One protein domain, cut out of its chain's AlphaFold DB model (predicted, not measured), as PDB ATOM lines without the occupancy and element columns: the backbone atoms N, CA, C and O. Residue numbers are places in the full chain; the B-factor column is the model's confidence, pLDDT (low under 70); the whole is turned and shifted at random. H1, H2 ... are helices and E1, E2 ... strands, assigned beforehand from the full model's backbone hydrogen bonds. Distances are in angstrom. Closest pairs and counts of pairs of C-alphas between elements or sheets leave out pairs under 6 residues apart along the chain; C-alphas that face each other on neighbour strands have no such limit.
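What this domain is: This is residues 91 to 116 and 332 to 506 of the 806 residues of an uncharacterized protein of Actinobacteria bacterium (UniProt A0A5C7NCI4). Little regular structure: a strongly twisted, branched sheet of E2, E4 to E7, E10 and E11, antiparallel, makes a loose sandwich with the antiparallel pair E1 and E3, and hairpin E8 and E9 lies off one end. The printed part has 201 residues, of which 77 are in named elements, in the order E1, H1, then E2 to E11; the class is mostly strand, with 73 of those 77 in strands. They are only just compact, close to loose: radius of gyration of the C-alphas 19.7 A, spans 54 by 54 by 35 A.

How they stand to each other: Start at E1, residues 91 to 97; its neighbour is E3, residues 364 to 371, N 95 to O 366 2.8 A. H1, residues 101 to 104, is not on the branched sheet and is too short for an O i to N i+4 pair. There E4, residues 377 to 388, has E2, residues 113 to 116, on one side, N 114 to O 387 2.8 A, and E5, residues 393 to 399, on the other, N 384 to O 396 2.8 A.

Where its parts are: Find C-alpha 91 at (76.224, 97.700, 115.894); E4 spans 33.9 A; E11, residues 497 to 503, ends with C-alpha 503 at (76.958, 101.722, 110.593).

The domain as a whole: Residues 117 to 331 are cut, gap 22.4 A between C-alphas 116 and 332; links E5 to E6, residues 435 to 438, and E10, residues 477 to 483, to E11 are long; pLDDT is under 70 in 81 residues.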
ATOM      1  N   ILE A  91      75.028  98.454 115.544       88.25
ATOM      2  CA  ILE A  91      76.224  97.700 115.894       88.25
ATOM      3  C   ILE A  91      76.173  97.421 117.387       88.25
ATOM      4  O   ILE A  91      76.006  98.325 118.211       88.25
ATOM      5  N   ARG A  92      76.332  96.141 117.725       89.50
ATOM      6  CA  ARG A  92      76.316  95.659 119.102       89.50
ATOM      7  C   ARG A  92      77.691  95.188 119.516       89.50
ATOM      8  O   ARG A  92      78.412  94.563 118.742       89.50
ATOM      9  N   PHE A  93      78.037  95.457 120.760       91.62
ATOM     10  CA  PHE A  93      79.255  94.957 121.382       91.62
ATOM     11  C   PHE A  93      79.032  94.797 122.877       91.62
ATOM     12  O   PHE A  93      78.139  95.419 123.457       91.62
ATOM     13  N   VAL A  94      79.816  93.922 123.493       89.69
ATOM     14  CA  VAL A  94      79.638  93.535 124.894       89.69
ATOM     15  C   VAL A  94      80.925  93.722 125.679       89.69
ATOM     16  O   VAL A  94      82.009  93.389 125.209       89.69
ATOM     17  N   ALA A  95      80.803  94.227 126.899       90.62
ATOM     18  CA  ALA A  95      81.862  94.200 127.891       90.62
ATOM     19  C   ALA A  95      81.574  93.096 128.902       90.62
ATOM     20  O   ALA A  95      80.459  92.984 129.407       90.62
ATOM     21  N   HIS A  96      82.610  92.332 129.225       86.88
ATOM     22  CA  HIS A  96      82.580  91.338 130.285       86.88
ATOM     23  C   HIS A  96      83.433  91.850 131.443       86.88
ATOM     24  O   HIS A  96      84.657  91.958 131.315       86.88
ATOM     25  N   LEU A  97      82.790  92.195 132.555       87.81
ATOM     26  CA  LEU A  97      83.418  92.792 133.729       87.81
ATOM     27  C   LEU A  97      83.484  91.736 134.836       87.81
ATOM     28  O   LEU A  97      82.452  91.433 135.438       87.81
ATOM     29  N   PRO A  98      84.676  91.164 135.112       87.38
ATOM     30  CA  PRO A  98      84.846  90.187 136.180       87.38
ATOM     31  C   PRO A  98      84.233  90.665 137.495       87.38
ATOM     32  O   PRO A  98      84.237  91.859 137.770       87.38
ATOM     33  N   LEU A  99      83.750  89.742 138.319       84.62
ATOM     34  CA  LEU A  99      83.256  90.021 139.665       84.62
ATOM     35  C   LEU A  99      84.050  89.240 140.720       84.62
ATOM     36  O   LEU A  99      84.609  88.180 140.412       84.62
ATOM     37  N   PRO A 100      84.096  89.719 141.979       85.44
ATOM     38  CA  PRO A 100      84.720  88.982 143.072       85.44
ATOM     39  C   PRO A 100      84.112  87.585 143.254       85.44
ATOM     40  O   PRO A 100      82.894  87.407 143.263       85.44
ATOM     41  N   GLU A 101      84.963  86.579 143.456       81.75
ATOM     42  CA  GLU A 101      84.516  85.192 143.649       81.75
ATOM     43  C   GLU A 101      83.657  85.032 144.915       81.75
ATOM     44  O   GLU A 101      82.752  84.194 144.955       81.75
ATOM     45  N   GLU A 102      83.878  85.864 145.938       79.06
ATOM     46  CA  GLU A 102      83.020  85.912 147.126       79.06
ATOM     47  C   GLU A 102      81.561  86.287 146.815       79.06
ATOM     48  O   GLU A 102      80.663  85.841 147.526       79.06
ATOM     49  N   TRP A 103      81.288  87.047 145.748       79.25
ATOM     50  CA  TRP A 103      79.917  87.410 145.367       79.25
ATOM     51  C   TRP A 103      79.206  86.247 144.678       79.25
ATOM     52  O   TRP A 103      78.024  86.017 144.915       79.25
ATOM     53  N   LYS A 104      79.954  85.444 143.914       75.06
ATOM     54  CA  LYS A 104      79.467  84.238 143.216       75.06
ATOM     55  C   LYS A 104      79.166  83.069 144.153       75.06
ATOM     56  O   LYS A 104      78.505  82.109 143.766       75.06
ATOM     57  N   THR A 105      79.694  83.117 145.375       67.94
ATOM     58  CA  THR A 105      79.629  82.022 146.354       67.94
ATOM     59  C   THR A 105      78.886  82.396 147.638       67.94
ATOM     60  O   THR A 105      78.790  81.570 148.547       67.94
ATOM     61  N   ALA A 106      78.346  83.615 147.719       60.44
ATOM     62  CA  ALA A 106      77.613  84.098 148.880       60.44
ATOM     63  C   ALA A 106      76.291  83.329 149.080       60.44
ATOM     64  O   ALA A 106      75.500  83.160 148.156       60.44
ATOM     65  N   GLU A 107      76.028  82.889 150.314       59.91
ATOM     66  CA  GLU A 107      74.721  82.354 150.708       59.91
ATOM     67  C   GLU A 107      73.770  83.499 151.110       59.91
ATOM     68  O   GLU A 107      74.122  84.368 151.912       59.91
ATOM     69  N   GLY A 108      72.536  83.489 150.599       68.81
ATOM     70  CA  GLY A 108      71.528  84.516 150.896       68.81
ATOM     71  C   GLY A 108      71.692  85.788 150.054       68.81
ATOM     72  O   GLY A 108      72.214  85.734 148.948       68.81
ATOM     73  N   LYS A 109      71.223  86.942 150.560       69.44
ATOM     74  CA  LYS A 109      71.262  88.212 149.805       69.44
ATOM     75  C   LYS A 109      72.697  88.721 149.553       69.44
ATOM     76  O   LYS A 109      72.890  89.503 148.633       69.44
ATOM     77  N   GLY A 110      73.707  88.271 150.296       79.88
ATOM     78  CA  GLY A 110      75.060  88.839 150.220       79.88
ATOM     79  C   GLY A 110      75.169  90.195 150.931       79.88
ATOM     80  O   GLY A 110      74.342  90.508 151.789       79.88
ATOM     81  N   LEU A 111      76.201  90.978 150.604       84.69
ATOM     82  CA  LEU A 111      76.434  92.308 151.183       84.69
ATOM     83  C   LEU A 111      75.541  93.345 150.508       84.69
ATOM     84  O   LEU A 111      75.323  93.278 149.294       84.69
ATOM     85  N   LYS A 112      75.055  94.328 151.267       86.44
ATOM     86  CA  LYS A 112      74.338  95.464 150.684       86.44
ATOM     87  C   LYS A 112      75.293  96.352 149.893       86.44
ATOM     88  O   LYS A 112      76.352  96.730 150.391       86.44
ATOM     89  N   VAL A 113      74.884  96.725 148.688       86.31
ATOM     90  CA  VAL A 113      75.585  97.675 147.824       86.31
ATOM     91  C   VAL A 113      75.111  99.091 148.150       86.31
ATOM     92  O   VAL A 113      73.915  99.386 148.132       86.31
ATOM     93  N   THR A 114      76.050  99.968 148.492       84.56
ATOM     94  CA  THR A 114      75.804 101.372 148.859       84.56
ATOM     95  C   THR A 114      76.059 102.327 147.696       84.56
ATOM     96  O   THR A 114      75.459 103.402 147.650       84.56
ATOM     97  N   LYS A 115      76.896 101.926 146.734       85.19
ATOM     98  CA  LYS A 115      77.178 102.651 145.491       85.19
ATOM     99  C   LYS A 115      77.402 101.649 144.365       85.19
ATOM    100  O   LYS A 115      78.120 100.678 144.559       85.19
ATOM    101  N   ALA A 116      76.847 101.915 143.189       86.50
ATOM    102  CA  ALA A 116      77.168 101.169 141.980       86.50
ATOM    103  C   ALA A 116      77.075 102.075 140.752       86.50
ATOM    104  O   ALA A 116      75.993 102.542 140.396       86.50
ATOM    105  N   GLN A 332      61.565  88.966 130.790       36.81
ATOM    106  CA  GLN A 332      62.817  88.825 130.007       36.81
ATOM    107  C   GLN A 332      63.571  87.494 130.130       36.81
ATOM    108  O   GLN A 332      64.449  87.227 129.314       36.81
ATOM    109  N   VAL A 333      63.204  86.608 131.059       38.03
ATOM    110  CA  VAL A 333      63.761  85.245 131.097       38.03
ATOM    111  C   VAL A 333      62.618  84.245 131.163       38.03
ATOM    112  O   VAL A 333      62.049  83.988 132.224       38.03
ATOM    113  N   VAL A 334      62.267  83.670 130.014       33.03
ATOM    114  CA  VAL A 334      61.356  82.525 129.957       33.03
ATOM    115  C   VAL A 334      62.177  81.284 130.304       33.03
ATOM    116  O   VAL A 334      62.849  80.705 129.452       33.03
ATOM    117  N   THR A 335      62.163  80.880 131.575       34.78
ATOM    118  CA  THR A 335      62.559  79.514 131.924       34.78
ATOM    119  C   THR A 335      61.361  78.607 131.678       34.78
ATOM    120  O   THR A 335      60.329  78.731 132.329       34.78
ATOM    121  N   ASP A 336      61.476  77.699 130.712       32.97
ATOM    122  CA  ASP A 336      60.547  76.577 130.642       32.97
ATOM    123  C   ASP A 336      60.944  75.585 131.746       32.97
ATOM    124  O   ASP A 336      62.095  75.128 131.807       32.97
ATOM    125  N   ALA A 337      60.015  75.310 132.660       31.83
ATOM    126  CA  ALA A 337      60.268  74.647 133.941       31.83
ATOM    127  C   ALA A 337      60.808  73.205 133.812       31.83
ATOM    128  O   ALA A 337      61.318  72.651 134.786       31.83
ATOM    129  N   ASP A 338      60.773  72.618 132.614       31.28
ATOM    130  CA  ASP A 338      61.055  71.197 132.395       31.28
ATOM    131  C   ASP A 338      62.450  70.879 131.817       31.28
ATOM    132  O   ASP A 338      62.762  69.706 131.595       31.28
ATOM    133  N   SER A 339      63.334  71.864 131.589       33.75
ATOM    134  CA  SER A 339      64.646  71.587 130.955       33.75
ATOM    135  C   SER A 339      65.899  72.193 131.594       33.75
ATOM    136  O   SER A 339      67.000  71.862 131.152       33.75
ATOM    137  N   GLY A 340      65.787  73.021 132.641       34.22
ATOM    138  CA  GLY A 340      66.960  73.574 133.344       34.22
ATOM    139  C   GLY A 340      67.940  74.328 132.431       34.22
ATOM    140  O   GLY A 340      69.140  74.358 132.699       34.22
ATOM    141  N   ARG A 341      67.443  74.888 131.323       36.28
ATOM    142  CA  ARG A 341      68.239  75.530 130.277       36.28
ATOM    143  C   ARG A 341      67.599  76.875 129.941       36.28
ATOM    144  O   ARG A 341      66.426  76.902 129.574       36.28
ATOM    145  N   CYS A 342      68.357  77.965 130.075       44.28
ATOM    146  CA  CYS A 342      67.988  79.281 129.546       44.28
ATOM    147  C   CYS A 342      67.485  79.126 128.092       44.28
ATOM    148  O   CYS A 342      68.189  78.528 127.277       44.28
ATOM    149  N   HIS A 343      66.301  79.637 127.752       38.59
ATOM    150  CA  HIS A 343      65.959  80.013 126.373       38.59
ATOM    151  C   HIS A 343      65.978  81.548 126.366       38.59
ATOM    152  O   HIS A 343      65.262  82.154 127.154       38.59
ATOM    153  N   VAL A 344      66.885  82.204 125.633       38.47
ATOM    154  CA  VAL A 344      66.859  82.358 124.168       38.47
ATOM    155  C   VAL A 344      68.268  82.211 123.563       38.47
ATOM    156  O   VAL A 344      69.230  82.681 124.137       38.47
ATOM    157  N   GLY A 345      68.390  81.522 122.420       36.19
ATOM    158  CA  GLY A 345      69.640  81.388 121.654       36.19
ATOM    159  C   GLY A 345      70.781  80.707 122.416       36.19
ATOM    160  O   GLY A 345      71.656  81.363 122.955       36.19
ATOM    161  N   SER A 346      70.839  79.373 122.462       41.12
ATOM    162  CA  SER A 346      72.055  78.733 122.978       41.12
ATOM    163  C   SER A 346      73.241  79.147 122.103       41.12
ATOM    164  O   SER A 346      73.258  78.778 120.920       41.12
ATOM    165  N   ALA A 347      74.237  79.832 122.670       47.28
ATOM    166  CA  ALA A 347      75.526  79.986 122.008       47.28
ATOM    167  C   ALA A 347      76.029  78.599 121.581       47.28
ATOM    168  O   ALA A 347      75.698  77.576 122.198       47.28
ATOM    169  N   GLN A 348      76.851  78.523 120.533       47.41
ATOM    170  CA  GLN A 348      77.347  77.231 120.030       47.41
ATOM    171  C   GLN A 348      78.099  76.407 121.096       47.41
ATOM    172  O   GLN A 348      78.285  75.200 120.916       47.41
ATOM    173  N   ASP A 349      78.528  77.035 122.193       48.81
ATOM    174  CA  ASP A 349      79.198  76.410 123.331       48.81
ATOM    175  C   ASP A 349      78.285  76.074 124.530       48.81
ATOM    176  O   ASP A 349      78.741  75.407 125.458       48.81
ATOM    177  N   GLY A 350      76.998  76.441 124.488       51.50
ATOM    178  CA  GLY A 350      76.017  76.163 125.539       51.50
ATOM    179  C   GLY A 350      75.908  77.220 126.641       51.50
ATOM    180  O   GLY A 350      75.207  76.949 127.618       51.50
ATOM    181  N   SER A 351      76.559  78.379 126.495       56.25
ATOM    182  CA  SER A 351      76.328  79.559 127.344       56.25
ATOM    183  C   SER A 351      74.940  80.186 127.116       56.25
ATOM    184  O   SER A 351      74.306  79.955 126.078       56.25
ATOM    185  N   CYS A 352      74.435  80.907 128.127       66.69
ATOM    186  CA  CYS A 352      73.162  81.627 128.041       66.69
ATOM    187  C   CYS A 352      73.385  82.932 127.268       66.69
ATOM    188  O   CYS A 352      74.330  83.660 127.551       66.69
ATOM    189  N   VAL A 353      72.528  83.211 126.290       67.69
ATOM    190  CA  VAL A 353      72.526  84.460 125.522       67.69
ATOM    191  C   VAL A 353      71.141  85.083 125.673       67.69
ATOM    192  O   VAL A 353      70.172  84.400 126.013       67.69
ATOM    193  N   THR A 354      71.030  86.391 125.504       69.81
ATOM    194  CA  THR A 354      69.736  87.071 125.471       69.81
ATOM    195  C   THR A 354      69.155  87.080 124.062       69.81
ATOM    196  O   THR A 354      69.832  86.777 123.081       69.81
ATOM    197  N   THR A 355      67.893  87.492 123.923       62.97
ATOM    198  CA  THR A 355      67.263  87.730 122.610       62.97
ATOM    199  C   THR A 355      68.030  88.728 121.743       62.97
ATOM    200  O   THR A 355      67.841  88.750 120.532       62.97
ATOM    201  N   ASN A 356      68.865  89.572 122.357       69.56
ATOM    202  CA  ASN A 356      69.636  90.600 121.671       69.56
ATOM    203  C   ASN A 356      71.074  90.175 121.336       69.56
ATOM    204  O   ASN A 356      71.825  91.002 120.818       69.56
ATOM    205  N   GLY A 357      71.451  88.919 121.597       69.75
ATOM    206  CA  GLY A 357      72.804  88.415 121.349       69.75
ATOM    207  C   GLY A 357      73.797  88.688 122.485       69.75
ATOM    208  O   GLY A 357      74.984  88.410 122.332       69.75
ATOM    209  N   THR A 358      73.354  89.202 123.636       77.38
ATOM    210  CA  THR A 358      74.237  89.440 124.788       77.38
ATOM    211  C   THR A 358      74.525  88.122 125.495       77.38
ATOM    212  O   THR A 358      73.604  87.471 125.978       77.38
ATOM    213  N   ALA A 359      75.789  87.703 125.556       74.88
ATOM    214  CA  ALA A 359      76.176  86.535 126.344       74.88
ATOM    215  C   ALA A 359      76.104  86.872 127.842       74.88
ATOM    216  O   ALA A 359      76.705  87.853 128.264       74.88
ATOM    217  N   LEU A 360      75.391  86.054 128.621       74.62
ATOM    218  CA  LEU A 360      75.266  86.188 130.072       74.62
ATOM    219  C   LEU A 360      76.153  85.156 130.775       74.62
ATOM    220  O   LEU A 360      76.046  83.942 130.547       74.62
ATOM    221  N   THR A 361      77.031  85.641 131.641       75.19
ATOM    222  CA  THR A 361      78.034  84.871 132.374       75.19
ATOM    223  C   THR A 361      77.830  84.996 133.885       75.19
ATOM    224  O   THR A 361      76.905  85.640 134.364       75.19
ATOM    225  N   SER A 362      78.676  84.326 134.671       74.00
ATOM    226  CA  SER A 362      78.691  84.472 136.136       74.00
ATOM    227  C   SER A 362      79.293  85.797 136.623       74.00
ATOM    228  O   SER A 362      79.348  86.026 137.831       74.00
ATOM    229  N   ASP A 363      79.840  86.591 135.709       82.12
ATOM    230  CA  ASP A 363      80.361  87.931 135.955       82.12
ATOM    231  C   ASP A 363      79.338  88.969 135.468       82.12
ATOM    232  O   ASP A 363      78.235  88.591 135.089       82.12
ATOM    233  N   PHE A 364      79.681  90.259 135.518       85.94
ATOM    234  CA  PHE A 364      78.771  91.323 135.105       85.94
ATOM    235  C   PHE A 364      78.953  91.632 133.622       85.94
ATOM    236  O   PHE A 364      80.023  92.090 133.204       85.94
ATOM    237  N   ASP A 365      77.921  91.401 132.825       85.69
ATOM    238  CA  ASP A 365      77.965  91.622 131.382       85.69
ATOM    239  C   ASP A 365      77.184  92.887 131.007       85.69
ATOM    240  O   ASP A 365      76.097  93.157 131.516       85.69
ATOM    241  N   VAL A 366      77.731  93.703 130.106       89.31
ATOM    242  CA  VAL A 366      77.095  94.947 129.647       89.31
ATOM    243  C   VAL A 366      77.092  94.984 128.132       89.31
ATOM    244  O   VAL A 366      78.146  94.885 127.508       89.31
ATOM    245  N   ALA A 367      75.923  95.180 127.532       88.75
ATOM    246  CA  ALA A 367      75.776  95.335 126.094       88.75
ATOM    247  C   ALA A 367      75.611  96.802 125.692       88.75
ATOM    248  O   ALA A 367      74.978  97.594 126.387       88.75
ATOM    249  N   PHE A 368      76.165  97.152 124.542       91.69
ATOM    250  CA  PHE A 368      76.117  98.486 123.962       91.69
ATOM    251  C   PHE A 368      75.521  98.404 122.567       91.69
ATOM    252  O   PHE A 368      75.812  97.477 121.813       91.69
ATOM    253  N   PHE A 369      74.666  99.370 122.250       87.88
ATOM    254  CA  PHE A 369      73.901  99.415 121.013       87.88
ATOM    255  C   PHE A 369      74.148 100.786 120.406       87.88
ATOM    256  O   PHE A 369      73.568 101.763 120.877       87.88
ATOM    257  N   VAL A 370      75.015 100.848 119.400       86.25
ATOM    258  CA  VAL A 370      75.289 102.072 118.639       86.25
ATOM    259  C   VAL A 370      74.477 102.002 117.356       86.25
ATOM    260  O   VAL A 370      74.581 101.030 116.608       86.25
ATOM    261  N   LYS A 371      73.607 102.982 117.147       78.12
ATOM    262  CA  LYS A 371      72.591 103.005 116.099       78.12
ATOM    263  C   LYS A 371      72.869 104.144 115.130       78.12
ATOM    264  O   LYS A 371      73.083 105.264 115.566       78.12
ATOM    265  N   GLY A 372      72.690 103.869 113.846       62.91
ATOM    266  CA  GLY A 372      72.587 104.762 112.692       62.91
ATOM    267  C   GLY A 372      73.260 106.124 112.796       62.91
ATOM    268  O   GLY A 372      72.664 106.971 113.455       62.91
ATOM    269  N   ASP A 373      74.334 106.372 112.024       59.12
ATOM    270  CA  ASP A 373      74.546 107.636 111.255       59.12
ATOM    271  C   ASP A 373      75.909 107.762 110.526       59.12
ATOM    272  O   ASP A 373      76.411 108.867 110.376       59.12
ATOM    273  N   MET A 374      76.527 106.685 110.008       66.44
ATOM    274  CA  MET A 374      77.740 106.714 109.140       66.44
ATOM    275  C   MET A 374      78.995 107.456 109.671       66.44
ATOM    276  O   MET A 374      80.085 107.300 109.119       66.44
ATOM    277  N   LYS A 375      78.888 108.279 110.714       74.31
ATOM    278  CA  LYS A 375      79.973 108.984 111.375       74.31
ATOM    279  C   LYS A 375      80.506 108.052 112.453       74.31
ATOM    280  O   LYS A 375      79.715 107.541 113.247       74.31
ATOM    281  N   PRO A 376      81.823 107.814 112.479       77.19
ATOM    282  CA  PRO A 376      82.415 106.963 113.489       77.19
ATOM    283  C   PRO A 376      82.191 107.493 114.905       77.19
ATOM    284  O   PRO A 376      82.579 108.614 115.217       77.19
ATOM    285  N   VAL A 377      81.654 106.643 115.773       82.19
ATOM    286  CA  VAL A 377      81.671 106.819 117.227       82.19
ATOM    287  C   VAL A 377      82.922 106.143 117.780       82.19
ATOM    288  O   VAL A 377      83.270 105.035 117.365       82.19
ATOM    289  N   GLN A 378      83.602 106.798 118.718       85.12
ATOM    290  CA  GLN A 378      84.791 106.277 119.390       85.12
ATOM    291  C   GLN A 378      84.403 105.748 120.773       85.12
ATOM    292  O   GLN A 378      83.946 106.506 121.625       85.12
ATOM    293  N   MET A 379      84.608 104.453 121.013       88.88
ATOM    294  CA  MET A 379      84.339 103.774 122.283       88.88
ATOM    295  C   MET A 379      85.660 103.345 122.923       88.88
ATOM    296  O   MET A 379      86.366 102.510 122.368       88.88
ATOM    297  N   TYR A 380      86.013 103.888 124.086       87.31
ATOM    298  CA  TYR A 380      87.324 103.645 124.703       87.31
ATOM    299  C   TYR A 380      87.265 102.516 125.730       87.31
ATOM    300  O   TYR A 380      87.877 101.460 125.562       87.31
ATOM    301  N   TRP A 381      86.504 102.721 126.802       90.56
ATOM    302  CA  TRP A 381      86.414 101.766 127.899       90.56
ATOM    303  C   TRP A 381      85.129 101.931 128.699       90.56
ATOM    304  O   TRP A 381      84.476 102.977 128.673       90.56
ATOM    305  N   VAL A 382      84.798 100.883 129.445       93.00
ATOM    306  CA  VAL A 382      83.788 100.893 130.500       93.00
ATOM    307  C   VAL A 382      84.418 100.462 131.820       93.00
ATOM    308  O   VAL A 382      85.236  99.546 131.866       93.00
ATOM    309  N   GLU A 383      84.055 101.142 132.897       93.06
ATOM    310  CA  GLU A 383      84.528 100.905 134.254       93.06
ATOM    311  C   GLU A 383      83.330 100.751 135.193       93.06
ATOM    312  O   GLU A 383      82.415 101.572 135.190       93.06
ATOM    313  N   LEU A 384      83.325  99.680 135.977       92.19
ATOM    314  CA  LEU A 384      82.338  99.425 137.016       92.19
ATOM    315  C   LEU A 384      82.957  99.743 138.375       92.19
ATOM    316  O   LEU A 384      83.963  99.136 138.736       92.19
ATOM    317  N   ASP A 385      82.312 100.641 139.118       90.56
ATOM    318  CA  ASP A 385      82.669 101.066 140.471       90.56
ATOM    319  C   ASP A 385      81.560 100.691 141.460       90.56
ATOM    320  O   ASP A 385      80.463 101.258 141.420       90.56
ATOM    321  N   VAL A 386      81.850  99.784 142.390       90.00
ATOM    322  CA  VAL A 386      80.904  99.315 143.411       90.00
ATOM    323  C   VAL A 386      81.462  99.537 144.815       90.00
ATOM    324  O   VAL A 386      82.636  99.284 145.072       90.00
ATOM    325  N   GLU A 387      80.611  99.984 145.736       89.12
ATOM    326  CA  GLU A 387      80.895 100.058 147.173       89.12
ATOM    327  C   GLU A 387      79.846  99.261 147.951       89.12
ATOM    328  O   GLU A 387      78.649  99.339 147.652       89.12
ATOM    329  N   THR A 388      80.287  98.501 148.948       88.62
ATOM    330  CA  THR A 388      79.428  97.707 149.837       88.62
ATOM    331  C   THR A 388      79.356  98.296 151.246       88.62
ATOM    332  O   THR A 388      80.160  99.136 151.647       88.62
ATOM    333  N   GLU A 389      78.371  97.859 152.032       87.56
ATOM    334  CA  GLU A 389      78.093  98.378 153.381       87.56
ATOM    335  C   GLU A 389      79.224  98.185 154.405       87.56
ATOM    336  O   GLU A 389      79.278  98.894 155.409       87.56
ATOM    337  N   ASP A 390      80.135  97.247 154.160       87.88
ATOM    338  CA  ASP A 390      81.339  97.016 154.960       87.88
ATOM    339  C   ASP A 390      82.527  97.904 154.540       87.88
ATOM    340  O   ASP A 390      83.602  97.831 155.142       87.88
ATOM    341  N   GLY A 391      82.329  98.773 153.544       84.31
ATOM    342  CA  GLY A 391      83.322  99.707 153.022       84.31
ATOM    343  C   GLY A 391      84.280  99.101 151.995       84.31
ATOM    344  O   GLY A 391      85.275  99.747 151.658       84.31
ATOM    345  N   GLN A 392      84.030  97.881 151.501       84.31
ATOM    346  CA  GLN A 392      84.802  97.323 150.391       84.31
ATOM    347  C   GLN A 392      84.458  98.069 149.094       84.31
ATOM    348  O   GLN A 392      83.294  98.253 148.744       84.31
ATOM    349  N   GLN A 393      85.500  98.498 148.381       89.31
ATOM    350  CA  GLN A 393      85.392  99.114 147.061       89.31
ATOM    351  C   GLN A 393      85.919  98.154 145.999       89.31
ATOM    352  O   GLN A 393      86.992  97.562 146.153       89.31
ATOM    353  N   TYR A 394      85.153  98.009 144.926       88.31
ATOM    354  CA  TYR A 394      85.465  97.166 143.787       88.31
ATOM    355  C   TYR A 394      85.416  97.995 142.506       88.31
ATOM    356  O   TYR A 394      84.363  98.523 142.161       88.31
ATOM    357  N   THR A 395      86.550  98.081 141.808       90.19
ATOM    358  CA  THR A 395      86.664  98.771 140.519       90.19
ATOM    359  C   THR A 395      87.236  97.821 139.480       90.19
ATOM    360  O   THR A 395      88.297  97.224 139.693       90.19
ATOM    361  N   VAL A 396      86.559  97.698 138.342       89.19
ATOM    362  CA  VAL A 396      87.011  96.890 137.205       89.19
ATOM    363  C   VAL A 396      86.780  97.635 135.900       89.19
ATOM    364  O   VAL A 396      85.732  98.234 135.702       89.19
ATOM    365  N   ARG A 397      87.769  97.595 135.001       87.00
ATOM    366  CA  ARG A 397      87.731  98.275 133.703       87.00
ATOM    367  C   ARG A 397      87.892  97.279 132.559       87.00
ATOM    368  O   ARG A 397      88.778  96.422 132.605       87.00
ATOM    369  N   HIS A 398      87.081  97.450 131.520       87.62
ATOM    370  CA  HIS A 398      87.177  96.772 130.229       87.62
ATOM    371  C   HIS A 398      87.456  97.805 129.131       87.62
ATOM    372  O   HIS A 398      86.730  98.789 129.015       87.62
ATOM    373  N   ASN A 399      88.497  97.581 128.327       86.56
ATOM    374  CA  ASN A 399      88.819  98.427 127.174       86.56
ATOM    375  C   ASN A 399      88.215  97.805 125.917       86.56
ATOM    376  O   ASN A 399      88.433  96.615 125.676       86.56
ATOM    377  N   PHE A 400      87.503  98.601 125.126       88.06
ATOM    378  CA  PHE A 400      86.810  98.105 123.946       88.06
ATOM    379  C   PHE A 400      87.762  97.837 122.789       88.06
ATOM    380  O   PHE A 400      88.678  98.614 122.509       88.06
ATOM    381  N   THR A 401      87.509  96.737 122.090       85.25
ATOM    382  CA  THR A 401      88.185  96.382 120.844       85.25
ATOM    383  C   THR A 401      87.218  95.719 119.874       85.25
ATOM    384  O   THR A 401      86.118  95.304 120.234       85.25
ATOM    385  N   THR A 402      87.659  95.529 118.638       84.62
ATOM    386  CA  THR A 402      86.934  94.777 117.611       84.62
ATOM    387  C   THR A 402      86.562  93.348 118.036       84.62
ATOM    388  O   THR A 402      85.568  92.814 117.549       84.62
ATOM    389  N   ASP A 403      87.287  92.740 118.986       84.69
ATOM    390  CA  ASP A 403      86.967  91.409 119.525       84.69
ATOM    391  C   ASP A 403      85.643  91.379 120.325       84.69
ATOM    392  O   ASP A 403      85.088  90.290 120.513       84.69
ATOM    393  N   ASP A 404      85.150  92.537 120.779       88.44
ATOM    394  CA  ASP A 404      83.948  92.689 121.615       88.44
ATOM    395  C   ASP A 404      82.655  92.827 120.795       88.44
ATOM    396  O   ASP A 404      81.556  92.732 121.346       88.44
ATOM    397  N   ILE A 405      82.771  93.038 119.480       90.75
ATOM    398  CA  ILE A 405      81.632  93.161 118.564       90.75
ATOM    399  C   ILE A 405      80.858  91.847 118.511       90.75
ATOM    400  O   ILE A 405      81.442  90.781 118.293       90.75
ATOM    401  N   VAL A 406      79.535  91.946 118.648       88.75
ATOM    402  CA  VAL A 406      78.572  90.853 118.503       88.75
ATOM    403  C   VAL A 406      77.933  90.937 117.122       88.75
ATOM    404  O   VAL A 406      77.425  91.981 116.720       88.75
ATOM    405  N   ALA A 407      77.950  89.823 116.399       86.94
ATOM    406  CA  ALA A 407      77.526  89.748 115.010       86.94
ATOM    407  C   ALA A 407      76.129  89.147 114.817       86.94
ATOM    408  O   ALA A 407      75.567  89.297 113.741       86.94
ATOM    409  N   ASP A 408      75.577  88.420 115.790       81.56
ATOM    410  CA  ASP A 408      74.259  87.791 115.661       81.56
ATOM    411  C   ASP A 408      73.574  87.540 117.012       81.56
ATOM    412  O   ASP A 408      74.169  87.668 118.084       81.56
ATOM    413  N   ASP A 409      72.299  87.154 116.945       73.81
ATOM    414  CA  ASP A 409      71.434  86.811 118.081       73.81
ATOM    415  C   ASP A 409      71.887  85.559 118.856       73.81
ATOM    416  O   ASP A 409      71.336  85.246 119.910       73.81
ATOM    417  N   LEU A 410      72.917  84.856 118.372       74.50
ATOM    418  CA  LEU A 410      73.570  83.746 119.066       74.50
ATOM    419  C   LEU A 410      74.786  84.195 119.888       74.50
ATOM    420  O   LEU A 410      75.472  83.346 120.465       74.50
ATOM    421  N   GLY A 411      75.081  85.498 119.922       75.25
ATOM    422  CA  GLY A 411      76.229  86.052 120.635       75.25
ATOM    423  C   GLY A 411      77.566  85.778 119.950       75.25
ATOM    424  O   GLY A 411      78.616  85.789 120.601       75.25
ATOM    425  N   THR A 412      77.566  85.498 118.641       81.56
ATOM    426  CA  THR A 412      78.808  85.243 117.905       81.56
ATOM    427  C   THR A 412      79.632  86.521 117.833       81.56
ATOM    428  O   THR A 412      79.234  87.487 117.196       81.56
ATOM    429  N   THR A 413      80.810  86.523 118.449       85.56
ATOM    430  CA  THR A 413      81.745  87.654 118.387       85.56
ATOM    431  C   THR A 413      82.757  87.512 117.250       85.56
ATOM    432  O   THR A 413      82.996  86.407 116.756       85.56
ATOM    433  N   ASP A 414      83.444  88.589 116.863       81.12
ATOM    434  CA  ASP A 414      84.518  88.524 115.850       81.12
ATOM    435  C   ASP A 414      85.654  87.559 116.261       81.12
ATOM    436  O   ASP A 414      86.340  86.923 115.449       81.12
ATOM    437  N   ILE A 415      85.841  87.356 117.564       78.75
ATOM    438  CA  ILE A 415      86.754  86.334 118.067       78.75
ATOM    439  C   ILE A 415      86.215  84.901 117.918       78.75
ATOM    440  O   ILE A 415      86.996  83.949 117.837       78.75
ATOM    441  N   GLU A 416      84.902  84.698 117.926       77.88
ATOM    442  CA  GLU A 416      84.243  83.413 117.647       77.88
ATOM    443  C   GLU A 416      84.258  83.077 116.156       77.88
ATOM    444  O   GLU A 416      84.510  81.919 115.796       77.88
ATOM    445  N   ASP A 417      84.039  84.088 115.318       79.69
ATOM    446  CA  ASP A 417      83.960  83.992 113.871       79.69
ATOM    447  C   ASP A 417      84.750  85.111 113.182       79.69
ATOM    448  O   ASP A 417      84.297  86.217 112.953       79.69
ATOM    449  N   VAL A 418      85.937  84.726 112.741       75.69
ATOM    450  CA  VAL A 418      86.880  85.477 111.905       75.69
ATOM    451  C   VAL A 418      86.338  85.987 110.560       75.69
ATOM    452  O   VAL A 418      87.124  86.512 109.783       75.69
ATOM    453  N   ASN A 419      85.080  85.717 110.200       79.12
ATOM    454  CA  ASN A 419      84.461  86.295 109.005       79.12
ATOM    455  C   ASN A 419      83.609  87.535 109.323       79.12
ATOM    456  O   ASN A 419      83.101  88.122 108.375       79.12
ATOM    457  N   VAL A 420      83.447  87.902 110.604       84.44
ATOM    458  CA  VAL A 420      82.633  89.050 111.035       84.44
ATOM    459  C   VAL A 420      83.259  90.355 110.561       84.44
ATOM    460  O   VAL A 420      82.586  91.111 109.878       84.44
ATOM    461  N   ILE A 421      84.541  90.609 110.842       84.75
ATOM    462  CA  ILE A 421      85.224  91.828 110.377       84.75
ATOM    463  C   ILE A 421      86.184  91.495 109.237       84.75
ATOM    464  O   ILE A 421      87.019  90.594 109.335       84.75
ATOM    465  N   LYS A 422      86.099  92.256 108.144       79.38
ATOM    466  CA  LYS A 422      86.951  92.107 106.957       79.38
ATOM    467  C   LYS A 422      88.133  93.067 107.010       79.38
ATOM    468  O   LYS A 422      88.227  93.998 106.217       79.38
ATOM    469  N   ASP A 423      89.055  92.829 107.939       68.75
ATOM    470  CA  ASP A 423      90.237  93.682 108.142       68.75
ATOM    471  C   ASP A 423      91.470  93.288 107.305       68.75
ATOM    472  O   ASP A 423      92.498  93.966 107.334       68.75
ATOM    473  N   GLY A 424      91.385  92.184 106.555       65.94
ATOM    474  CA  GLY A 424      92.473  91.659 105.727       65.94
ATOM    475  C   GLY A 424      93.659  91.081 106.516       65.94
ATOM    476  O   GLY A 424      94.589  90.540 105.903       65.94
ATOM    477  N   ASP A 425      93.639  91.124 107.855       62.91
ATOM    478  CA  ASP A 425      94.701  90.576 108.712       62.91
ATOM    479  C   ASP A 425      94.758  89.040 108.633       62.91
ATOM    480  O   ASP A 425      95.753  88.405 108.991       62.91
ATOM    481  N   ASP A 426      93.715  88.419 108.094       57.44
ATOM    482  CA  ASP A 426      93.575  86.983 107.908       57.44
ATOM    483  C   ASP A 426      94.007  86.477 106.512       57.44
ATOM    484  O   ASP A 426      93.875  85.281 106.205       57.44
ATOM    485  N   GLY A 427      94.566  87.370 105.685       53.66
ATOM    486  CA  GLY A 427      94.980  87.105 104.305       53.66
ATOM    487  C   GLY A 427      93.823  87.056 103.302       53.66
ATOM    488  O   GLY A 427      94.030  86.594 102.173       53.66
ATOM    489  N   GLU A 428      92.621  87.476 103.703       58.06
ATOM    490  CA  GLU A 428      91.486  87.719 102.816       58.06
ATOM    491  C   GLU A 428      91.705  89.008 102.005       58.06
ATOM    492  O   GLU A 428      92.382  89.944 102.425       58.06
ATOM    493  N   THR A 429      91.168  89.045 100.786       55.19
ATOM    494  CA  THR A 429      91.030  90.315 100.063       55.19
ATOM    495  C   THR A 429      89.853  91.044 100.690       55.19
ATOM    496  O   THR A 429      88.786  90.452 100.767       55.19
ATOM    497  N   VAL A 430      90.020  92.288 101.135       60.94
ATOM    498  CA  VAL A 430      88.883  93.098 101.593       60.94
ATOM    499  C   VAL A 430      87.975  93.327 100.377       60.94
ATOM    500  O   VAL A 430      88.390  93.983  99.425       60.94
ATOM    501  N   VAL A 431      86.813  92.659 100.346       51.97
ATOM    502  CA  VAL A 431      85.877  92.675  99.198       51.97
ATOM    503  C   VAL A 431      84.754  93.707  99.385       51.97
ATOM    504  O   VAL A 431      84.101  94.045  98.407       51.97
ATOM    505  N   GLY A 432      84.553  94.218 100.605       55.72
ATOM    506  CA  GLY A 432      83.614  95.306 100.899       55.72
ATOM    507  C   GLY A 432      84.270  96.683 100.786       55.72
ATOM    508  O   GLY A 432      85.488  96.815 100.958       55.72
ATOM    509  N   ASP A 433      83.466  97.708 100.505       61.56
ATOM    510  CA  ASP A 433      83.936  99.090 100.444       61.56
ATOM    511  C   ASP A 433      84.356  99.547 101.846       61.56
ATOM    512  O   ASP A 433      83.564  99.563 102.786       61.56
ATOM    513  N   THR A 434      85.628  99.910 102.017       63.41
ATOM    514  CA  THR A 434      86.108 100.492 103.274       63.41
ATOM    515  C   THR A 434      85.522 101.883 103.453       63.41
ATOM    516  O   THR A 434      85.543 102.684 102.515       63.41
ATOM    517  N   MET A 435      85.102 102.220 104.666       65.69
ATOM    518  CA  MET A 435      84.664 103.575 104.973       65.69
ATOM    519  C   MET A 435      85.870 104.462 105.274       65.69
ATOM    520  O   MET A 435      86.702 104.127 106.113       65.69
ATOM    521  N   VAL A 436      85.917 105.641 104.653       61.31
ATOM    522  CA  VAL A 436      86.757 106.752 105.116       61.31
ATOM    523  C   VAL A 436      85.932 107.571 106.107       61.31
ATOM    524  O   VAL A 436      85.178 108.461 105.718       61.31
ATOM    525  N   GLY A 437      86.038 107.223 107.384       56.34
ATOM    526  CA  GLY A 437      85.338 107.900 108.466       56.34
ATOM    527  C   GLY A 437      86.068 109.185 108.840       56.34
ATOM    528  O   GLY A 437      87.263 109.155 109.146       56.34
ATOM    529  N   LYS A 438      85.374 110.324 108.801       53.16
ATOM    530  CA  LYS A 438      85.896 111.575 109.365       53.16
ATOM    531  C   LYS A 438      85.768 111.498 110.886       53.16
ATOM    532  O   LYS A 438      84.659 111.305 111.368       53.16
ATOM    533  N   LEU A 439      86.883 111.626 111.603       55.62
ATOM    534  CA  LEU A 439      86.895 111.786 113.058       55.62
ATOM    535  C   LEU A 439      86.657 113.273 113.336       55.62
ATOM    536  O   LEU A 439      87.511 114.099 113.021       55.62
ATOM    537  N   ASP A 440      85.478 113.637 113.811       50.91
ATOM    538  CA  ASP A 440      85.100 115.017 114.130       50.91
ATOM    539  C   ASP A 440      86.047 115.677 115.150       50.91
ATOM    540  O   ASP A 440      86.684 115.044 115.987       50.91
ATOM    541  N   GLY A 441      86.257 116.982 114.948       45.12
ATOM    542  CA  GLY A 441      87.264 117.805 115.630       45.12
ATOM    543  C   GLY A 441      88.675 117.757 115.026       45.12
ATOM    544  O   GLY A 441      89.423 118.730 115.138       45.12
ATOM    545  N   SER A 442      89.050 116.693 114.310       43.94
ATOM    546  CA  SER A 442      90.352 116.601 113.635       43.94
ATOM    547  C   SER A 442      90.184 116.463 112.121       43.94
ATOM    548  O   SER A 442      89.307 115.763 111.633       43.94
ATOM    549  N   GLN A 443      91.072 117.053 111.320       38.81
ATOM    550  CA  GLN A 443      91.089 116.796 109.873       38.81
ATOM    551  C   GLN A 443      91.532 115.360 109.503       38.81
ATOM    552  O   GLN A 443      91.850 115.080 108.346       38.81
ATOM    553  N   THR A 444      91.604 114.438 110.467       49.25
ATOM    554  CA  THR A 444      92.115 113.088 110.251       49.25
ATOM    555  C   THR A 444      90.981 112.147 109.855       49.25
ATOM    556  O   THR A 444      89.879 112.179 110.400       49.25
ATOM    557  N   SER A 445      91.225 111.333 108.829       56.66
ATOM    558  CA  SER A 445      90.281 110.317 108.369       56.66
ATOM    559  C   SER A 445      90.816 108.934 108.711       56.66
ATOM    560  O   SER A 445      91.964 108.625 108.381       56.66
ATOM    561  N   ALA A 446      89.991 108.099 109.338       65.12
ATOM    562  CA  ALA A 446      90.294 106.694 109.578       65.12
ATOM    563  C   ALA A 446      89.667 105.832 108.475       65.12
ATOM    564  O   ALA A 446      88.589 106.140 107.971       65.12
ATOM    565  N   VAL A 447      90.345 104.749 108.094       73.44
ATOM    566  CA  VAL A 447      89.789 103.754 107.166       73.44
ATOM    567  C   VAL A 447      89.256 102.594 107.995       73.44
ATOM    568  O   VAL A 447      90.050 101.828 108.541       73.44
ATOM    569  N   LEU A 448      87.935 102.499 108.126       79.12
ATOM    570  CA  LEU A 448      87.282 101.454 108.907       79.12
ATOM    571  C   LEU A 448      87.021 100.222 108.029       79.12
ATOM    572  O   LEU A 448      86.732 100.331 106.831       79.12
ATOM    573  N   ASN A 449      87.136  99.041 108.638       84.12
ATOM    574  CA  ASN A 449      86.987  97.768 107.943       84.12
ATOM    575  C   ASN A 449      85.516  97.358 107.915       84.12
ATOM    576  O   ASN A 449      84.875  97.445 108.961       84.12
ATOM    577  N   PRO A 450      84.990  96.886 106.774       85.69
ATOM    578  CA  PRO A 450      83.601  96.467 106.693       85.69
ATOM    579  C   PRO A 450      83.330  95.229 107.560       85.69
ATOM    580  O   PRO A 450      84.215  94.380 107.733       85.69
ATOM    581  N   MET A 451      82.108  95.114 108.079       86.44
ATOM    582  CA  MET A 451      81.657  93.987 108.899       86.44
ATOM    583  C   MET A 451      80.365  93.348 108.375       86.44
ATOM    584  O   MET A 451      79.509  94.052 107.856       86.44
ATOM    585  N   ASP A 452      80.260  92.029 108.556       86.75
ATOM    586  CA  ASP A 452      79.088  91.174 108.309       86.75
ATOM    587  C   ASP A 452      78.277  91.050 109.610       86.75
ATOM    588  O   ASP A 452      78.669  90.315 110.528       86.75
ATOM    589  N   SER A 453      77.177  91.803 109.704       86.25
ATOM    590  CA  SER A 453      76.293  91.859 110.879       86.25
ATOM    591  C   SER A 453      74.932  91.226 110.598       86.25
ATOM    592  O   SER A 453      74.310  91.478 109.575       86.25
ATOM    593  N   GLY A 454      74.419  90.450 111.549       83.31
ATOM    594  CA  GLY A 454      73.057  89.912 111.551       83.31
ATOM    595  C   GLY A 454      72.038  90.808 112.258       83.31
ATOM    596  O   GLY A 454      70.894  90.397 112.442       83.31
ATOM    597  N   PHE A 455      72.444  92.002 112.694       81.12
ATOM    598  CA  PHE A 455      71.566  92.993 113.326       81.12
ATOM    599  C   PHE A 455      71.103  94.065 112.338       81.12
ATOM    600  O   PHE A 455      71.023  95.252 112.656       81.12
ATOM    601  N   THR A 456      70.795  93.640 111.116       74.56
ATOM    602  CA  THR A 456      70.345  94.523 110.042       74.56
ATOM    603  C   THR A 456      68.931  94.196 109.609       74.56
ATOM    604  O   THR A 456      68.337  93.172 109.972       74.56
ATOM    605  N   TYR A 457      68.364  95.118 108.840       70.62
ATOM    606  CA  TYR A 457      67.025  94.986 108.311       70.62
ATOM    607  C   TYR A 457      67.054  95.115 106.797       70.62
ATOM    608  O   TYR A 457      67.712  95.991 106.242       70.62
ATOM    609  N   GLY A 458      66.288  94.251 106.145       70.69
ATOM    610  CA  GLY A 458      65.814  94.505 104.801       70.69
ATOM    611  C   GLY A 458      64.506  95.265 104.884       70.69
ATOM    612  O   GLY A 458      63.637  94.924 105.691       70.69
ATOM    613  N   ILE A 459      64.369  96.291 104.054       69.06
ATOM    614  CA  ILE A 459      63.143  97.068 103.949       69.06
ATOM    615  C   ILE A 459      62.454  96.775 102.629       69.06
ATOM    616  O   ILE A 459      63.054  96.856 101.556       69.06
ATOM    617  N   GLU A 460      61.158  96.520 102.724       66.56
ATOM    618  CA  GLU A 460      60.243  96.575 101.601       66.56
ATOM    619  C   GLU A 460      59.224  97.677 101.873       66.56
ATOM    620  O   GLU A 460      58.490  97.655 102.867       66.56
ATOM    621  N   ASP A 461      59.203  98.673 100.981       62.31
ATOM    622  CA  ASP A 461      58.147  99.680 100.962       62.31
ATOM    623  C   ASP A 461      56.805  98.955 101.032       62.31
ATOM    624  O   ASP A 461      56.591  97.986 100.305       62.31
ATOM    625  N   PHE A 462      55.911  99.443 101.892       55.53
ATOM    626  CA  PHE A 462      54.549  98.943 102.065       55.53
ATOM    627  C   PHE A 462      54.415  97.593 102.790       55.53
ATOM    628  O   PHE A 462      53.355  97.341 103.363       55.53
ATOM    629  N   GLU A 463      55.465  96.774 102.852       58.66
ATOM    630  CA  GLU A 463      55.438  95.452 103.502       58.66
ATOM    631  C   GLU A 463      56.112  95.446 104.883       58.66
ATOM    632  O   GLU A 463      55.695  94.701 105.773       58.66
ATOM    633  N   GLY A 464      57.084  96.335 105.109       59.56
ATOM    634  CA  GLY A 464      57.737  96.528 106.400       59.56
ATOM    635  C   GLY A 464      59.222  96.170 106.391       59.56
ATOM    636  O   GLY A 464      59.867  96.107 105.347       59.56
ATOM    637  N   ALA A 465      59.774  95.955 107.586       63.62
ATOM    638  CA  ALA A 465      61.165  95.559 107.768       63.62
ATOM    639  C   ALA A 465      61.254  94.107 108.232       63.62
ATOM    640  O   ALA A 465      60.555  93.709 109.170       63.62
ATOM    641  N   TYR A 466      62.147  93.341 107.617       67.25
ATOM    642  CA  TYR A 466      62.474  91.977 108.014       67.25
ATOM    643  C   TYR A 466      63.926  91.904 108.476       67.25
ATOM    644  O   TYR A 466      64.789  92.611 107.963       67.25
ATOM    645  N   VAL A 467      64.196  91.053 109.464       67.25
ATOM    646  CA  VAL A 467      65.559  90.839 109.963       67.25
ATOM    647  C   VAL A 467      66.386  90.163 108.873       67.25
ATOM    648  O   VAL A 467      65.972  89.137 108.322       67.25
ATOM    649  N   GLN A 468      67.549  90.730 108.576       72.94
ATOM    650  CA  GLN A 468      68.551  90.116 107.719       72.94
ATOM    651  C   GLN A 468      69.620  89.480 108.606       72.94
ATOM    652  O   GLN A 468      70.306  90.145 109.373       72.94
ATOM    653  N   GLY A 469      69.707  88.152 108.541       75.81
ATOM    654  CA  GLY A 469      70.800  87.426 109.173       75.81
ATOM    655  C   GLY A 469      72.071  87.525 108.337       75.81
ATOM    656  O   GLY A 469      72.016  87.821 107.146       75.81
ATOM    657  N   ARG A 470      73.198  87.177 108.955       83.06
ATOM    658  CA  ARG A 470      74.516  87.151 108.311       83.06
ATOM    659  C   ARG A 470      74.507  86.344 107.015       83.06
ATOM    660  O   ARG A 470      74.180  85.147 107.022       83.06
ATOM    661  N   ASP A 471      74.911  86.969 105.918       79.75
ATOM    662  CA  ASP A 471      74.961  86.358 104.586       79.75
ATOM    663  C   ASP A 471      76.405  86.123 104.092       79.75
ATOM    664  O   ASP A 471      76.631  85.426 103.092       79.75
ATOM    665  N   GLY A 472      77.392  86.597 104.862       75.31
ATOM    666  CA  GLY A 472      78.819  86.495 104.571       75.31
ATOM    667  C   GLY A 472      79.353  87.592 103.649       75.31
ATOM    668  O   GLY A 472      80.525  87.513 103.254       75.31
ATOM    669  N   VAL A 473      78.522  88.570 103.296       78.06
ATOM    670  CA  VAL A 473      78.891  89.858 102.708       78.06
ATOM    671  C   VAL A 473      79.055  90.857 103.860       78.06
ATOM    672  O   VAL A 473      78.438  90.700 104.898       78.06
ATOM    673  N   ALA A 474      79.990  91.797 103.731       79.25
ATOM    674  CA  ALA A 474      80.302  92.761 104.785       79.25
ATOM    675  C   ALA A 474      79.975  94.167 104.274       79.25
ATOM    676  O   ALA A 474      80.833  94.831 103.684       79.25
ATOM    677  N   GLU A 475      78.718  94.565 104.423       80.44
ATOM    678  CA  GLU A 475      78.145  95.828 103.925       80.44
ATOM    679  C   GLU A 475      77.275  96.532 104.990       80.44
ATOM    680  O   GLU A 475      76.693  97.591 104.748       80.44
ATOM    681  N   GLU A 476      77.199  95.964 106.192       82.69
ATOM    682  CA  GLU A 476      76.243  96.340 107.232       82.69
ATOM    683  C   GLU A 476      76.776  97.419 108.179       82.69
ATOM    684  O   GLU A 476      76.005  98.160 108.794       82.69
ATOM    685  N   GLY A 477      78.099  97.519 108.286       85.19
ATOM    686  CA  GLY A 477      78.781  98.510 109.099       85.19
ATOM    687  C   GLY A 477      80.292  98.437 108.945       85.19
ATOM    688  O   GLY A 477      80.823  97.675 108.130       85.19
ATOM    689  N   TRP A 478      80.994  99.214 109.760       86.69
ATOM    690  CA  TRP A 478      82.440  99.321 109.748       86.69
ATOM    691  C   TRP A 478      83.009  99.461 111.157       86.69
ATOM    692  O   TRP A 478      82.461 100.170 112.002       86.69
ATOM    693  N   ALA A 479      84.157  98.825 111.387       87.06
ATOM    694  CA  ALA A 479      84.852  98.872 112.665       87.06
ATOM    695  C   ALA A 479      86.380  98.966 112.525       87.06
ATOM    696  O   ALA A 479      86.980  98.490 111.550       87.06
ATOM    697  N   LEU A 480      87.029  99.575 113.518       82.81
ATOM    698  CA  LEU A 480      88.488  99.666 113.606       82.81
ATOM    699  C   LEU A 480      88.957  99.833 115.058       82.81
ATOM    700  O   LEU A 480      88.429 100.669 115.777       82.81
ATOM    701  N   ASP A 481      90.021  99.128 115.445       79.25
ATOM    702  CA  ASP A 481      90.799  99.488 116.638       79.25
ATOM    703  C   ASP A 481      91.731 100.661 116.295       79.25
ATOM    704  O   ASP A 481      92.668 100.509 115.500       79.25
ATOM    705  N   TYR A 482      91.462 101.832 116.860       75.38
ATOM    706  CA  TYR A 482      92.199 103.073 116.631       75.38
ATOM    707  C   TYR A 482      92.964 103.482 117.883       75.38
ATOM    708  O   TYR A 482      92.406 103.506 118.971       75.38
ATOM    709  N   THR A 483      94.230 103.860 117.740       67.94
ATOM    710  CA  THR A 483      95.014 104.412 118.848       67.94
ATOM    711  C   THR A 483      95.173 105.917 118.647       67.94
ATOM    712  O   THR A 483      95.870 106.368 117.730       67.94
ATOM    713  N   ASP A 484      94.497 106.674 119.507       53.75
ATOM    714  CA  ASP A 484      94.623 108.121 119.669       53.75
ATOM    715  C   ASP A 484      96.105 108.453 119.964       53.75
ATOM    716  O   ASP A 484      96.730 107.822 120.807       53.75
ATOM    717  N   ASN A 485      96.711 109.390 119.222       50.44
ATOM    718  CA  ASN A 485      97.986 110.005 119.618       50.44
ATOM    719  C   ASN A 485      97.745 111.493 119.912       50.44
ATOM    720  O   ASN A 485      98.125 112.357 119.113       50.44
ATOM    721  N   LYS A 486      97.159 111.814 121.063       44.56
ATOM    722  CA  LYS A 486      97.142 113.156 121.660       44.56
ATOM    723  C   LYS A 486      98.534 113.529 122.186       44.56
ATOM    724  O   LYS A 486      98.762 113.730 123.367       44.56
ATOM    725  N   GLY A 487      99.488 113.633 121.262       37.38
ATOM    726  CA  GLY A 487     100.694 114.451 121.381       37.38
ATOM    727  C   GLY A 487     101.536 114.322 122.657       37.38
ATOM    728  O   GLY A 487     101.612 115.269 123.420       37.38
ATOM    729  N   THR A 488     102.351 113.274 122.773       31.30
ATOM    730  CA  THR A 488     103.823 113.404 122.788       31.30
ATOM    731  C   THR A 488     104.433 112.093 122.292       31.30
ATOM    732  O   THR A 488     103.983 111.008 122.627       31.30
ATOM    733  N   VAL A 489     105.454 112.172 121.435       39.44
ATOM    734  CA  VAL A 489     106.040 111.010 120.732       39.44
ATOM    735  C   VAL A 489     106.795 110.046 121.674       39.44
ATOM    736  O   VAL A 489     107.234 108.987 121.228       39.44
ATOM    737  N   ASP A 490     106.902 110.365 122.968       38.47
ATOM    738  CA  ASP A 490     107.858 109.743 123.888       38.47
ATOM    739  C   ASP A 490     107.245 109.017 125.108       38.47
ATOM    740  O   ASP A 490     108.017 108.447 125.882       38.47
ATOM    741  N   ASP A 491     105.912 108.944 125.270       35.94
ATOM    742  CA  ASP A 491     105.284 108.136 126.336       35.94
ATOM    743  C   ASP A 491     104.269 107.101 125.796       35.94
ATOM    744  O   ASP A 491     103.097 107.408 125.605       35.94
ATOM    745  N   PRO A 492     104.689 105.845 125.556       37.62
ATOM    746  CA  PRO A 492     103.812 104.765 125.093       37.62
ATOM    747  C   PRO A 492     102.863 104.214 126.178       37.62
ATOM    748  O   PRO A 492     102.258 103.161 125.964       37.62
ATOM    749  N   SER A 493     102.784 104.839 127.360       36.44
ATOM    750  CA  SER A 493     101.838 104.458 128.419       36.44
ATOM    751  C   SER A 493     100.519 105.239 128.402       36.44
ATOM    752  O   SER A 493      99.593 104.825 129.097       36.44
ATOM    753  N   ASP A 494     100.417 106.277 127.564       41.34
ATOM    754  CA  ASP A 494      99.245 107.165 127.431       41.34
ATOM    755  C   ASP A 494      98.445 106.931 126.124       41.34
ATOM    756  O   ASP A 494      97.519 107.668 125.796       41.34
ATOM    757  N   ASP A 495      98.795 105.889 125.362       54.91
ATOM    758  CA  ASP A 495      98.118 105.495 124.120       54.91
ATOM    759  C   ASP A 495      96.770 104.800 124.442       54.91
ATOM    760  O   ASP A 495      96.686 103.565 124.503       54.91
ATOM    761  N   GLU A 496      95.692 105.563 124.652       64.88
ATOM    762  CA  GLU A 496      94.345 104.981 124.727       64.88
ATOM    763  C   GLU A 496      93.905 104.474 123.338       64.88
ATOM    764  O   GLU A 496      93.925 105.179 122.327       64.88
ATOM    765  N   THR A 497      93.520 103.196 123.279       73.06
ATOM    766  CA  THR A 497      92.939 102.587 122.077       73.06
ATOM    767  C   THR A 497      91.421 102.636 122.186       73.06
ATOM    768  O   THR A 497      90.868 102.195 123.191       73.06
ATOM    769  N   ALA A 498      90.770 103.164 121.155       79.62
ATOM    770  CA  ALA A 498      89.329 103.201 120.993       79.62
ATOM    771  C   ALA A 498      88.877 102.218 119.912       79.62
ATOM    772  O   ALA A 498      89.516 102.067 118.868       79.62
ATOM    773  N   LEU A 499      87.728 101.603 120.137       85.50
ATOM    774  CA  LEU A 499      86.935 100.951 119.114       85.50
ATOM    775  C   LEU A 499      86.143 102.020 118.349       85.50
ATOM    776  O   LEU A 499      85.285 102.691 118.917       85.50
ATOM    777  N   LEU A 500      86.431 102.178 117.060       84.69
ATOM    778  CA  LEU A 500      85.655 103.019 116.150       84.69
ATOM    779  C   LEU A 500      84.556 102.179 115.532       84.69
ATOM    780  O   LEU A 500      84.851 101.119 114.977       84.69
ATOM    781  N   LEU A 501      83.330 102.685 115.582       86.69
ATOM    782  CA  LEU A 501      82.145 102.037 115.034       86.69
ATOM    783  C   LEU A 501      81.394 103.015 114.152       86.69
ATOM    784  O   LEU A 501      81.143 104.145 114.559       86.69
ATOM    785  N   ALA A 502      81.005 102.572 112.969       83.44
ATOM    786  CA  ALA A 502      80.073 103.303 112.132       83.44
ATOM    787  C   ALA A 502      79.182 102.303 111.412       83.44
ATOM    788  O   ALA A 502      79.662 101.261 110.977       83.44
ATOM    789  N   ASP A 503      77.906 102.605 111.258       78.88
ATOM    790  CA  ASP A 503      76.958 101.722 110.593       78.88
ATOM    791  C   ASP A 503      76.348 102.372 109.355       78.88
ATOM    792  O   ASP A 503      76.649 103.518 108.997       78.88
ATOM    793  N   ASN A 504      75.537 101.592 108.644       74.69
ATOM    794  CA  ASN A 504      74.861 102.079 107.456       74.69
ATOM    795  C   ASN A 504      73.800 103.137 107.804       74.69
ATOM    796  O   ASN A 504      73.257 103.172 108.911       74.69
ATOM    797  N   GLU A 505      73.476 103.988 106.832       72.56
ATOM    798  CA  GLU A 505      72.434 104.996 106.991       72.56
ATOM    799  C   GLU A 505      71.113 104.342 107.426       72.56
ATOM    800  O   GLU A 505      70.722 103.274 106.944       72.56
ATOM    801  N   THR A 506      70.411 104.995 108.356       73.31
ATOM    802  CA  THR A 506      69.123 104.495 108.842       73.31
ATOM    803  C   THR A 506      68.139 104.378 107.687       73.31
ATOM    804  O   THR A 506      67.742 105.374 107.082       73.31
TER     805      THR A 506